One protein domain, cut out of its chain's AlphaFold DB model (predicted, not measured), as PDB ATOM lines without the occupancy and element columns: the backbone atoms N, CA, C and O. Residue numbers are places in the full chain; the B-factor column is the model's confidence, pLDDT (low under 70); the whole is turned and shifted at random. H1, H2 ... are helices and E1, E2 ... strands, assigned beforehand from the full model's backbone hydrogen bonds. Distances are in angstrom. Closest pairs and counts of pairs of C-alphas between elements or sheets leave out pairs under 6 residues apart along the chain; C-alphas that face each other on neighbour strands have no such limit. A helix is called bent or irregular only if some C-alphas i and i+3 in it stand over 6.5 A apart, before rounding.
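This is residues 3 to 89 of the 217 residues of an uncharacterized protein of Dictyobacter sp. Uno17 (UniProt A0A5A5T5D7). A long, bent hairpin of two strands, E1 and E2, folds over like an L, and on one of its arms a third strand, E3, and one helix, H1, complete a small two-layer body. The other arm, with its tip at residues 24 to 27, is the two-stranded hairpin alone; H1 packs on the inner side of the bend, over E2 and E3, and the opposite face of the sheet has no named helix. The printed part has 87 residues, with three named strands and one named helix in the order E1, E2, E3, H1; the sheet runs E1, E2, E3, antiparallel throughout, and the class is mixed, helices and strands. The whole is loose, with a radius of gyration of the C-alphas of 16.6 A, and flat, with spans of 57 by 32 by 13 A.

E1 is residues 3 to 23, the longest strand by residues; it begins at C-alpha 3, (-15.563, -39.253, 48.189), and measures 42.4 A from first to last C-alpha. It bends by 90 degrees at residue 8. A tight link of 4 residues leads to E2, residues 28 to 47, 46.5 A long, which bends by 86 degrees at residue 37, where the C-alpha is at (0.812, -25.792, 31.870). A tight link of 5 residues leads to E3, residues 53 to 61, 27.5 A long. A short link of 6 residues then leads to H1, residues 68 to 83, 22.1 A long, which ends at C-alpha 83, (-22.707, -45.056, 36.612). H1 is not bent.

E1, E2 and E3 make a meander, each strand the antiparallel neighbour of the one before. The sheet is twisted, its C-alphas lying up to 5.0 A off the best plane through them. E1 and E2 form a hairpin, with 160 degrees between their directions. N 5 and O 43 are 2.8 A apart, within hydrogen-bond range, and so are N 19 and O 32, 2.9 A apart, on the other arm. E2 and E3 form the second hairpin, with 151 degrees between their directions. Here N 44 and O 56, at 2.8 A, and N 58 and O 42, at 2.9 A, are within hydrogen-bond range. The C-alphas of E2 that face E3 are those of residues 38 to 47. E2 is the inner strand, and E1 and E3 are the edge strands. The closest C-alphas of E1 and E3 are those of Thr 15 and Ser 61, 6.5 A apart. H1 is on the sheet at a height over the sheet of 5.3 A, and sheet and helix make two layers, with the helix on one face. It lies over E2 and E3. On the local plane it stands at 57 degrees to E2, only just slantwise to the strands. Its closest C-alphas to E3 are those of Ala 80 and Gly 56, 4.1 A apart, and to E2 those of Ile 77 and Ala 44, 5.1 A apart. For E1 the closest pair is Glu 73 and Thr 4, with C-alphas 7.1 A apart. In H1 every O i to N i+4 pair is within hydrogen-bond range.

The two C-alphas farthest apart are those of Glu 25 and Val 50, 57.3 A, each in a link between strands. The first and last printed C-alphas, of Glu 3 and Gln 89, are 22.8 A apart. The printed part has no cut, and no link between named elements is long. The mean pLDDT of the printed part is 94.9, and residue 89 is the one printed residue under 70.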
ATOM      1  N   GLU A   3     -16.981 -39.409  47.881       97.75
ATOM      2  CA  GLU A   3     -15.563 -39.253  48.189       97.75
ATOM      3  C   GLU A   3     -14.842 -38.877  46.901       97.75
ATOM      4  O   GLU A   3     -15.066 -39.511  45.867       97.75
ATOM      5  N   THR A   4     -13.980 -37.867  46.952       97.94
ATOM      6  CA  THR A   4     -13.115 -37.482  45.836       97.94
ATOM      7  C   THR A   4     -11.655 -37.582  46.237       97.94
ATOM      8  O   THR A   4     -11.273 -37.336  47.378       97.94
ATOM      9  N   GLU A   5     -10.831 -37.982  45.277       98.12
ATOM     10  CA  GLU A   5      -9.397 -38.144  45.448       98.12
ATOM     11  C   GLU A   5      -8.677 -37.604  44.219       98.12
ATOM     12  O   GLU A   5      -8.942 -38.012  43.082       98.12
ATOM     13  N   MET A   6      -7.736 -36.694  44.460       98.25
ATOM     14  CA  MET A   6      -6.800 -36.229  43.448       98.25
ATOM     15  C   MET A   6      -5.705 -37.285  43.286       98.25
ATOM     16  O   MET A   6      -4.851 -37.446  44.153       98.25
ATOM     17  N   LEU A   7      -5.736 -38.017  42.174       97.88
ATOM     18  CA  LEU A   7      -4.779 -39.093  41.900       97.88
ATOM     19  C   LEU A   7      -3.453 -38.562  41.362       97.88
ATOM     20  O   LEU A   7      -2.403 -39.171  41.559       97.88
ATOM     21  N   HIS A   8      -3.511 -37.460  40.621       97.69
ATOM     22  CA  HIS A   8      -2.343 -36.880  39.984       97.69
ATOM     23  C   HIS A   8      -2.562 -35.391  39.738       97.69
ATOM     24  O   HIS A   8      -3.617 -34.991  39.242       97.69
ATOM     25  N   LEU A   9      -1.546 -34.594  40.053       97.75
ATOM     26  CA  LEU A   9      -1.476 -33.176  39.742       97.75
ATOM     27  C   LEU A   9      -0.071 -32.867  39.249       97.75
ATOM     28  O   LEU A   9       0.904 -33.096  39.961       97.75
ATOM     29  N   ASP A  10       0.006 -32.341  38.038       97.12
ATOM     30  CA  ASP A  10       1.242 -31.885  37.427       97.12
ATOM     31  C   ASP A  10       1.010 -30.474  36.891       97.12
ATOM     32  O   ASP A  10       0.326 -30.281  35.886       97.12
ATOM     33  N   LEU A  11       1.529 -29.484  37.614       96.75
ATOM     34  CA  LEU A  11       1.387 -28.070  37.268       96.75
ATOM     35  C   LEU A  11       2.381 -27.623  36.194       96.75
ATOM     36  O   LEU A  11       2.178 -26.569  35.599       96.75
ATOM     37  N   ASP A  12       3.427 -28.408  35.935       96.62
ATOM     38  CA  ASP A  12       4.516 -28.039  35.031       96.62
ATOM     39  C   ASP A  12       4.386 -28.692  33.654       96.62
ATOM     40  O   ASP A  12       5.011 -28.231  32.695       96.62
ATOM     41  N   ARG A  13       3.547 -29.728  33.528       96.25
ATOM     42  CA  ARG A  13       3.266 -30.406  32.263       96.25
ATOM     43  C   ARG A  13       2.700 -29.453  31.221       96.25
ATOM     44  O   ARG A  13       1.577 -28.965  31.357       96.25
ATOM     45  N   ASP A  14       3.439 -29.293  30.129       96.50
ATOM     46  CA  ASP A  14       2.965 -28.602  28.936       96.50
ATOM     47  C   ASP A  14       1.830 -29.400  28.276       96.50
ATOM     48  O   ASP A  14       1.973 -30.574  27.918       96.50
ATOM     49  N   THR A  15       0.682 -28.750  28.108       95.69
ATOM     50  CA  THR A  15      -0.505 -29.304  27.451       95.69
ATOM     51  C   THR A  15      -0.914 -28.411  26.290       95.69
ATOM     52  O   THR A  15      -0.716 -27.193  26.324       95.69
ATOM     53  N   GLN A  16      -1.434 -29.022  25.226       95.62
ATOM     54  CA  GLN A  16      -1.849 -28.313  24.020       95.62
ATOM     55  C   GLN A  16      -3.202 -28.835  23.555       95.62
ATOM     56  O   GLN A  16      -3.423 -30.047  23.543       95.62
ATOM     57  N   GLU A  17      -4.083 -27.931  23.141       94.19
ATOM     58  CA  GLU A  17      -5.391 -28.289  22.600       94.19
ATOM     59  C   GLU A  17      -5.760 -27.419  21.401       94.19
ATOM     60  O   GLU A  17      -5.485 -26.219  21.345       94.19
ATOM     61  N   GLU A  18      -6.393 -28.050  20.419       95.44
ATOM     62  CA  GLU A  18      -6.938 -27.381  19.249       95.44
ATOM     63  C   GLU A  18      -8.309 -26.795  19.593       95.44
ATOM     64  O   GLU A  18      -9.254 -27.524  19.876       95.44
ATOM     65  N   ALA A  19      -8.437 -25.473  19.532       90.81
ATOM     66  CA  ALA A  19      -9.701 -24.785  19.747       90.81
ATOM     67  C   ALA A  19     -10.130 -24.049  18.478       90.81
ATOM     68  O   ALA A  19      -9.308 -23.501  17.749       90.81
ATOM     69  N   PHE A  20     -11.433 -23.995  18.226       92.50
ATOM     70  CA  PHE A  20     -11.991 -23.168  17.165       92.50
ATOM     71  C   PHE A  20     -12.463 -21.847  17.761       92.50
ATOM     72  O   PHE A  20     -13.373 -21.827  18.588       92.50
ATOM     73  N   VAL A  21     -11.845 -20.743  17.350       92.44
ATOM     74  CA  VAL A  21     -12.271 -19.398  17.748       92.44
ATOM     75  C   VAL A  21     -12.904 -18.715  16.548       92.44
ATOM     76  O   VAL A  21     -12.376 -18.750  15.437       92.44
ATOM     77  N   TRP A  22     -14.074 -18.119  16.764       91.69
ATOM     78  CA  TRP A  22     -14.772 -17.373  15.728       91.69
ATOM     79  C   TRP A  22     -14.002 -16.097  15.386       91.69
ATOM     80  O   TRP A  22     -13.865 -15.201  16.219       91.69
ATOM     81  N   ASN A  23     -13.527 -16.001  14.148       92.00
ATOM     82  CA  ASN A  23     -12.945 -14.782  13.615       92.00
ATOM     83  C   ASN A  23     -14.064 -13.935  12.989       92.00
ATOM     84  O   ASN A  23     -14.614 -14.286  11.940       92.00
ATOM     85  N   ALA A  24     -14.407 -12.820  13.640       90.38
ATOM     86  CA  ALA A  24     -15.493 -11.941  13.208       90.38
ATOM     87  C   ALA A  24     -15.226 -11.268  11.850       90.38
ATOM     88  O   ALA A  24     -16.161 -11.085  11.071       90.38
ATOM     89  N   GLU A  25     -13.966 -10.957  11.538       90.75
ATOM     90  CA  GLU A  25     -13.572 -10.299  10.287       90.75
ATOM     91  C   GLU A  25     -13.702 -11.247   9.098       90.75
ATOM     92  O   GLU A  25     -14.227 -10.891   8.046       90.75
ATOM     93  N   ARG A  26     -13.268 -12.497   9.280       89.06
ATOM     94  CA  ARG A  26     -13.298 -13.521   8.227       89.06
ATOM     95  C   ARG A  26     -14.584 -14.347   8.229       89.06
ATOM     96  O   ARG A  26     -14.702 -15.263   7.416       89.06
ATOM     97  N   ARG A  27     -15.520 -14.032   9.139       92.88
ATOM     98  CA  ARG A  27     -16.810 -14.713   9.380       92.88
ATOM     99  C   ARG A  27     -16.691 -16.238   9.345       92.88
ATOM    100  O   ARG A  27     -17.516 -16.924   8.744       92.88
ATOM    101  N   ARG A  28     -15.630 -16.761   9.956       90.56
ATOM    102  CA  ARG A  28     -15.344 -18.195   9.991       90.56
ATOM    103  C   ARG A  28     -14.672 -18.576  11.297       90.56
ATOM    104  O   ARG A  28     -13.938 -17.782  11.881       90.56
ATOM    105  N   SER A  29     -14.886 -19.816  11.716       91.50
ATOM    106  CA  SER A  29     -14.126 -20.414  12.808       91.50
ATOM    107  C   SER A  29     -12.716 -20.733  12.335       91.50
ATOM    108  O   SER A  29     -12.527 -21.394  11.313       91.50
ATOM    109  N   GLU A  30     -11.725 -20.263  13.080       95.25
ATOM    110  CA  GLU A  30     -10.320 -20.544  12.820       95.25
ATOM    111  C   GLU A  30      -9.776 -21.471  13.896       95.25
ATOM    112  O   GLU A  30     -10.080 -21.333  15.083       95.25
ATOM    113  N   LYS A  31      -8.994 -22.449  13.449       95.62
ATOM    114  CA  LYS A  31      -8.345 -23.414  14.319       95.62
ATOM    115  C   LYS A  31      -7.119 -22.756  14.940       95.62
ATOM    116  O   LYS A  31      -6.191 -22.386  14.225       95.62
ATOM    117  N   ILE A  32      -7.129 -22.620  16.257       93.75
ATOM    118  CA  ILE A  32      -6.016 -22.119  17.056       93.75
ATOM    119  C   ILE A  32      -5.476 -23.234  17.950       93.75
ATOM    120  O   ILE A  32      -6.211 -24.137  18.347       93.75
ATOM    121  N   MET A  33      -4.192 -23.158  18.285       94.56
ATOM    122  CA  MET A  33      -3.558 -24.043  19.259       94.56
ATOM    123  C   MET A  33      -3.438 -23.289  20.582       94.56
ATOM    124  O   MET A  33      -2.712 -22.299  20.665       94.56
ATOM    125  N   LYS A  34      -4.167 -23.729  21.607       93.94
ATOM    126  CA  LYS A  34      -3.989 -23.244  22.977       93.94
ATOM    127  C   LYS A  34      -2.893 -24.062  23.636       93.94
ATOM    128  O   LYS A  34      -2.869 -25.281  23.489       93.94
ATOM    129  N   GLN A  35      -2.006 -23.394  24.357       95.56
ATOM    130  CA  GLN A  35      -0.950 -24.037  25.128       95.56
ATOM    131  C   GLN A  35      -0.992 -23.498  26.552       95.56
ATOM    132  O   GLN A  35      -1.076 -22.286  26.750       95.56
ATOM    133  N   ALA A  36      -0.953 -24.395  27.530       95.62
ATOM    134  CA  ALA A  36      -0.886 -24.038  28.938       95.62
ATOM    135  C   ALA A  36      -0.239 -25.168  29.740       95.62
ATOM    136  O   ALA A  36      -0.200 -26.321  29.302       95.62
ATOM    137  N   LYS A  37       0.247 -24.827  30.931       97.19
ATOM    138  CA  LYS A  37       0.812 -25.792  31.870       97.19
ATOM    139  C   LYS A  37      -0.227 -26.199  32.896       97.19
ATOM    140  O   LYS A  37      -0.924 -25.336  33.426       97.19
ATOM    141  N   GLY A  38      -0.327 -27.494  33.154       96.81
ATOM    142  CA  GLY A  38      -1.267 -28.024  34.128       96.81
ATOM    143  C   GLY A  38      -2.056 -29.210  33.599       96.81
ATOM    144  O   GLY A  38      -2.710 -29.146  32.557       96.81
ATOM    145  N   PHE A  39      -2.018 -30.294  34.357       97.56
ATOM    146  CA  PHE A  39      -2.779 -31.506  34.127       97.56
ATOM    147  C   PHE A  39      -3.168 -32.115  35.470       97.56
ATOM    148  O   PHE A  39      -2.351 -32.191  36.389       97.56
ATOM    149  N   CYS A  40      -4.410 -32.569  35.597       98.06
ATOM    150  CA  CYS A  40      -4.854 -33.260  36.801       98.06
ATOM    151  C   CYS A  40      -5.722 -34.471  36.474       98.06
ATOM    152  O   CYS A  40      -6.320 -34.565  35.399       98.06
ATOM    153  N   VAL A  41      -5.782 -35.404  37.421       98.38
ATOM    154  CA  VAL A  41      -6.631 -36.594  37.373       98.38
ATOM    155  C   VAL A  41      -7.317 -36.758  38.718       98.38
ATOM    156  O   VAL A  41      -6.654 -36.818  39.754       98.38
ATOM    157  N   PHE A  42      -8.637 -36.896  38.688       98.62
ATOM    158  CA  PHE A  42      -9.464 -37.169  39.854       98.62
ATOM    159  C   PHE A  42     -10.200 -38.489  39.718       98.62
ATOM    160  O   PHE A  42     -10.630 -38.873  38.626       98.62
ATOM    161  N   ARG A  43     -10.404 -39.134  40.863       98.62
ATOM    162  CA  ARG A  43     -11.340 -40.235  41.053       98.62
ATOM    163  C   ARG A  43     -12.404 -39.809  42.051       98.62
ATOM    164  O   ARG A  43     -12.088 -39.239  43.088       98.62
ATOM    165  N   ALA A  44     -13.653 -40.125  41.750       98.62
ATOM    166  CA  ALA A  44     -14.772 -40.003  42.665       98.62
ATOM    167  C   ALA A  44     -15.367 -41.385  42.933       98.62
ATOM    168  O   ALA A  44     -15.544 -42.169  41.999       98.62
ATOM    169  N   THR A  45     -15.709 -41.659  44.185       98.19
ATOM    170  CA  THR A  45     -16.454 -42.844  44.614       98.19
ATOM    171  C   THR A  45     -17.764 -42.379  45.227       98.19
ATOM    172  O   THR A  45     -17.774 -41.586  46.168       98.19
ATOM    173  N   VAL A  46     -18.886 -42.866  44.702       97.88
ATOM    174  CA  VAL A  46     -20.224 -42.526  45.188       97.88
ATOM    175  C   VAL A  46     -20.893 -43.777  45.736       97.88
ATOM    176  O   VAL A  46     -20.831 -44.836  45.119       97.88
ATOM    177  N   ARG A  47     -21.539 -43.637  46.895       97.00
ATOM    178  CA  ARG A  47     -22.356 -44.662  47.555       97.00
ATOM    179  C   ARG A  47     -23.751 -44.107  47.819       97.00
ATOM    180  O   ARG A  47     -23.861 -43.021  48.397       97.00
ATOM    181  N   ASP A  48     -24.789 -44.846  47.454       92.94
ATOM    182  CA  ASP A  48     -26.195 -44.420  47.583       92.94
ATOM    183  C   ASP A  48     -26.802 -44.662  48.981       92.94
ATOM    184  O   ASP A  48     -27.861 -44.130  49.302       92.94
ATOM    185  N   GLY A  49     -26.119 -45.427  49.838       90.25
ATOM    186  CA  GLY A  49     -26.587 -45.782  51.183       90.25
ATOM    187  C   GLY A  49     -27.565 -46.963  51.236       90.25
ATOM    188  O   GLY A  49     -27.883 -47.413  52.334       90.25
ATOM    189  N   VAL A  50     -27.990 -47.499  50.088       91.75
ATOM    190  CA  VAL A  50     -28.854 -48.690  49.962       91.75
ATOM    191  C   VAL A  50     -28.133 -49.892  49.335       91.75
ATOM    192  O   VAL A  50     -28.698 -50.979  49.259       91.75
ATOM    193  N   GLY A  51     -26.863 -49.725  48.953       91.19
ATOM    194  CA  GLY A  51     -25.965 -50.799  48.514       91.19
ATOM    195  C   GLY A  51     -25.299 -50.536  47.164       91.19
ATOM    196  O   GLY A  51     -24.330 -51.216  46.827       91.19
ATOM    197  N   GLY A  52     -25.763 -49.539  46.411       94.38
ATOM    198  CA  GLY A  52     -25.133 -49.089  45.181       94.38
ATOM    199  C   GLY A  52     -23.844 -48.322  45.456       94.38
ATOM    200  O   GLY A  52     -23.761 -47.440  46.318       94.38
ATOM    201  N   MET A  53     -22.810 -48.668  44.694       97.00
ATOM    202  CA  MET A  53     -21.521 -47.994  44.709       97.00
ATOM    203  C   MET A  53     -20.972 -47.924  43.290       97.00
ATOM    204  O   MET A  53     -20.947 -48.932  42.587       97.00
ATOM    205  N   ALA A  54     -20.491 -46.753  42.884       97.56
ATOM    206  CA  ALA A  54     -19.796 -46.596  41.614       97.56
ATOM    207  C   ALA A  54     -18.623 -45.630  41.730       97.56
ATOM    208  O   ALA A  54     -18.564 -44.781  42.620       97.56
ATOM    209  N   THR A  55     -17.697 -45.760  40.787       97.94
ATOM    210  CA  THR A  55     -16.504 -44.924  40.699       97.94
ATOM    211  C   THR A  55     -16.417 -44.263  39.335       97.94
ATOM    212  O   THR A  55     -16.672 -44.905  38.318       97.94
ATOM    213  N   GLY A  56     -15.999 -43.005  39.308       97.75
ATOM    214  CA  GLY A  56     -15.756 -42.243  38.091       97.75
ATOM    215  C   GLY A  56     -14.374 -41.617  38.130       97.75
ATOM    216  O   GLY A  56     -13.974 -41.073  39.153       97.75
ATOM    217  N   THR A  57     -13.651 -41.673  37.015       98.25
ATOM    218  CA  THR A  57     -12.347 -41.016  36.867       98.25
ATOM    219  C   THR A  57     -12.427 -40.002  35.742       98.25
ATOM    220  O   THR A  57     -13.007 -40.282  34.688       98.25
ATOM    221  N   LYS A  58     -11.826 -38.830  35.939       98.31
ATOM    222  CA  LYS A  58     -11.649 -37.849  34.874       98.31
ATOM    223  C   LYS A  58     -10.319 -37.128  35.014       98.31
ATOM    224  O   LYS A  58      -9.877 -36.817  36.114       98.31
ATOM    225  N   SER A  59      -9.704 -36.873  33.868       97.69
ATOM    226  CA  SER A  59      -8.592 -35.951  33.724       97.69
ATOM    227  C   SER A  59      -9.030 -34.668  33.027       97.69
ATOM    228  O   SER A  59     -10.031 -34.648  32.296       97.69
ATOM    229  N   GLU A  60      -8.270 -33.607  33.262       97.94
ATOM    230  CA  GLU A  60      -8.434 -32.322  32.591       97.94
ATOM    231  C   GLU A  60      -7.091 -31.595  32.480       97.94
ATOM    232  O   GLU A  60      -6.178 -31.836  33.280       97.94
ATOM    233  N   SER A  61      -6.975 -30.722  31.477       97.25
ATOM    234  CA  SER A  61      -5.778 -29.918  31.226       97.25
ATOM    235  C   SER A  61      -6.055 -28.419  31.287       97.25
ATOM    236  O   SER A  61      -7.145 -27.962  30.938       97.25
ATOM    237  N   ALA A  62      -5.039 -27.644  31.666       96.38
ATOM    238  CA  ALA A  62      -5.118 -26.186  31.691       96.38
ATOM    239  C   ALA A  62      -5.294 -25.572  30.289       96.38
ATOM    240  O   ALA A  62      -5.809 -24.461  30.158       96.38
ATOM    241  N   ALA A  63      -4.875 -26.280  29.228       95.69
ATOM    242  CA  ALA A  63      -5.075 -25.831  27.847       95.69
ATOM    243  C   ALA A  63      -6.562 -25.846  27.449       95.69
ATOM    244  O   ALA A  63      -6.993 -25.009  26.648       95.69
ATOM    245  N   SER A  64      -7.330 -26.755  28.057       93.31
ATOM    246  CA  SER A  64      -8.775 -26.909  27.881       93.31
ATOM    247  C   SER A  64      -9.545 -25.863  28.673       93.31
ATOM    248  O   SER A  64     -10.318 -25.080  28.110       93.31
ATOM    249  N   PHE A  65      -9.294 -25.828  29.982       93.88
ATOM    250  CA  PHE A  65     -10.014 -24.994  30.933       93.88
ATOM    251  C   PHE A  65      -9.046 -24.393  31.957       93.88
ATOM    252  O   PHE A  65      -8.231 -25.124  32.515       93.88
ATOM    253  N   PRO A  66      -9.141 -23.089  32.268       92.69
ATOM    254  CA  PRO A  66      -8.330 -22.492  33.331       92.69
ATOM    255  C   PRO A  66      -8.587 -23.119  34.715       92.69
ATOM    256  O   PRO A  66      -7.660 -23.244  35.506       92.69
ATOM    257  N   ASP A  67      -9.825 -23.547  34.980       95.88
ATOM    258  CA  ASP A  67     -10.309 -24.233  36.189       95.88
ATOM    259  C   ASP A  67     -10.259 -25.771  36.039       95.88
ATOM    260  O   ASP A  67     -11.202 -26.496  36.361       95.88
ATOM    261  N   PHE A  68      -9.167 -26.295  35.466       97.06
ATOM    262  CA  PHE A  68      -9.055 -27.714  35.106       97.06
ATOM    263  C   PHE A  68      -9.171 -28.669  36.307       97.06
ATOM    264  O   PHE A  68      -9.685 -29.775  36.151       97.06
ATOM    265  N   ILE A  69      -8.747 -28.250  37.501       97.88
ATOM    266  CA  ILE A  69      -8.828 -29.055  38.730       97.88
ATOM    267  C   ILE A  69     -10.296 -29.307  39.099       97.88
ATOM    268  O   ILE A  69     -10.722 -30.459  39.213       97.88
ATOM    269  N   GLU A  70     -11.094 -28.244  39.184       97.88
ATOM    270  CA  GLU A  70     -12.522 -28.290  39.499       97.88
ATOM    271  C   GLU A  70     -13.308 -29.040  38.415       97.88
ATOM    272  O   GLU A  70     -14.249 -29.788  38.708       97.88
ATOM    273  N   LYS A  71     -12.907 -28.883  37.146       97.62
ATOM    274  CA  LYS A  71     -13.495 -29.606  36.010       97.62
ATOM    275  C   LYS A  71     -13.212 -31.103  36.052       97.62
ATOM    276  O   LYS A  71     -14.112 -31.895  35.748       97.62
ATOM    277  N   ALA A  72     -12.001 -31.509  36.427       98.25
ATOM    278  CA  ALA A  72     -11.672 -32.916  36.594       98.25
ATOM    279  C   ALA A  72     -12.443 -33.532  37.766       98.25
ATOM    280  O   ALA A  72     -13.049 -34.588  37.591       98.25
ATOM    281  N   GLU A  73     -12.488 -32.857  38.916       98.25
ATOM    282  CA  GLU A  73     -13.215 -33.333  40.096       98.25
ATOM    283  C   GLU A  73     -14.718 -33.466  39.821       98.25
ATOM    284  O   GLU A  73     -15.286 -34.556  39.932       98.25
ATOM    285  N   THR A  74     -15.359 -32.383  39.373       97.81
ATOM    286  CA  THR A  74     -16.804 -32.369  39.094       97.81
ATOM    287  C   THR A  74     -17.164 -33.393  38.023       97.81
ATOM    288  O   THR A  74     -18.175 -34.090  38.116       97.81
ATOM    289  N   GLY A  75     -16.317 -33.532  37.003       97.25
ATOM    290  CA  GLY A  75     -16.530 -34.509  35.951       97.25
ATOM    291  C   GLY A  75     -16.315 -35.960  36.404       97.25
ATOM    292  O   GLY A  75     -17.011 -36.849  35.914       97.25
ATOM    293  N   ALA A  76     -15.410 -36.223  37.351       98.31
ATOM    294  CA  ALA A  76     -15.257 -37.537  37.977       98.31
ATOM    295  C   ALA A  76     -16.500 -37.901  38.809       98.31
ATOM    296  O   ALA A  76     -17.022 -39.009  38.663       98.31
ATOM    297  N   ILE A  77     -17.034 -36.950  39.589       97.94
ATOM    298  CA  ILE A  77     -18.299 -37.108  40.330       97.94
ATOM    299  C   ILE A  77     -19.452 -37.391  39.364       97.94
ATOM    300  O   ILE A  77     -20.184 -38.362  39.548       97.94
ATOM    301  N   GLY A  78     -19.590 -36.589  38.303       96.50
ATOM    302  CA  GLY A  78     -20.640 -36.763  37.299       96.50
ATOM    303  C   GLY A  78     -20.599 -38.142  36.636       96.50
ATOM    304  O   GLY A  78     -21.639 -38.773  36.459       96.50
ATOM    305  N   ARG A  79     -19.400 -38.663  36.339       96.56
ATOM    306  CA  ARG A  79     -19.224 -40.030  35.818       96.56
ATOM    307  C   ARG A  79     -19.640 -41.100  36.828       96.56
ATOM    308  O   ARG A  79     -20.296 -42.059  36.436       96.56
ATOM    309  N   ALA A  80     -19.287 -40.939  38.104       97.25
ATOM    310  CA  ALA A  80     -19.674 -41.875  39.159       97.25
ATOM    311  C   ALA A  80     -21.198 -41.884  39.384       97.25
ATOM    312  O   ALA A  80     -21.803 -42.948  39.474       97.25
ATOM    313  N   LEU A  81     -21.833 -40.708  39.402       95.69
ATOM    314  CA  LEU A  81     -23.289 -40.568  39.510       95.69
ATOM    315  C   LEU A  81     -24.012 -41.174  38.305       95.69
ATOM    316  O   LEU A  81     -24.978 -41.912  38.480       95.69
ATOM    317  N   ALA A  82     -23.516 -40.919  37.093       93.88
ATOM    318  CA  ALA A  82     -24.066 -41.523  35.887       93.88
ATOM    319  C   ALA A  82     -23.962 -43.056  35.924       93.88
ATOM    320  O   ALA A  82     -24.902 -43.733  35.528       93.88
ATOM    321  N   ALA A  83     -22.863 -43.611  36.446       93.56
ATOM    322  CA  ALA A  83     -22.707 -45.056  36.612       93.56
ATOM    323  C   ALA A  83     -23.669 -45.665  37.656       93.56
ATOM    324  O   ALA A  83     -24.013 -46.835  37.535       93.56
ATOM    325  N   LEU A  84     -24.143 -44.883  38.634       92.69
ATOM    326  CA  LEU A  84     -25.222 -45.278  39.554       92.69
ATOM    327  C   LEU A  84     -26.631 -45.113  38.961       92.69
ATOM    328  O   LEU A  84     -27.610 -45.414  39.634       92.69
ATOM    329  N   GLY A  85     -26.746 -44.624  37.724       90.44
ATOM    330  CA  GLY A  85     -28.029 -44.378  37.066       90.44
ATOM    331  C   GLY A  85     -28.577 -42.959  37.243       90.44
ATOM    332  O   GLY A  85     -29.609 -42.642  36.668       90.44
ATOM    333  N   TYR A  86     -27.874 -42.057  37.938       88.81
ATOM    334  CA  TYR A  86     -28.284 -40.652  38.113       88.81
ATOM    335  C   TYR A  86     -27.840 -39.735  36.952       88.81
ATOM    336  O   TYR A  86     -27.555 -38.555  37.153       88.81
ATOM    337  N   GLY A  87     -27.712 -40.274  35.736       82.44
ATOM    338  CA  GLY A  87     -27.264 -39.537  34.550       82.44
ATOM    339  C   GLY A  87     -28.413 -39.185  33.604       82.44
ATOM    340  O   GLY A  87     -29.305 -39.995  33.387       82.44
ATOM    341  N   THR A  88     -28.339 -38.025  32.950       74.81
ATOM    342  CA  THR A  88     -29.344 -37.574  31.962       74.81
ATOM    343  C   THR A  88     -29.405 -38.440  30.698       74.81
ATOM    344  O   THR A  88     -30.363 -38.374  29.938       74.81
ATOM    345  N   GLN A  89     -28.409 -39.300  30.458       69.19
ATOM    346  CA  GLN A  89     -28.453 -40.278  29.362       69.19
ATOM    347  C   GLN A  89     -29.592 -41.301  29.520       69.19
ATOM    348  O   GLN A  89     -29.988 -41.922  28.540       69.19
TER     349      GLN A  89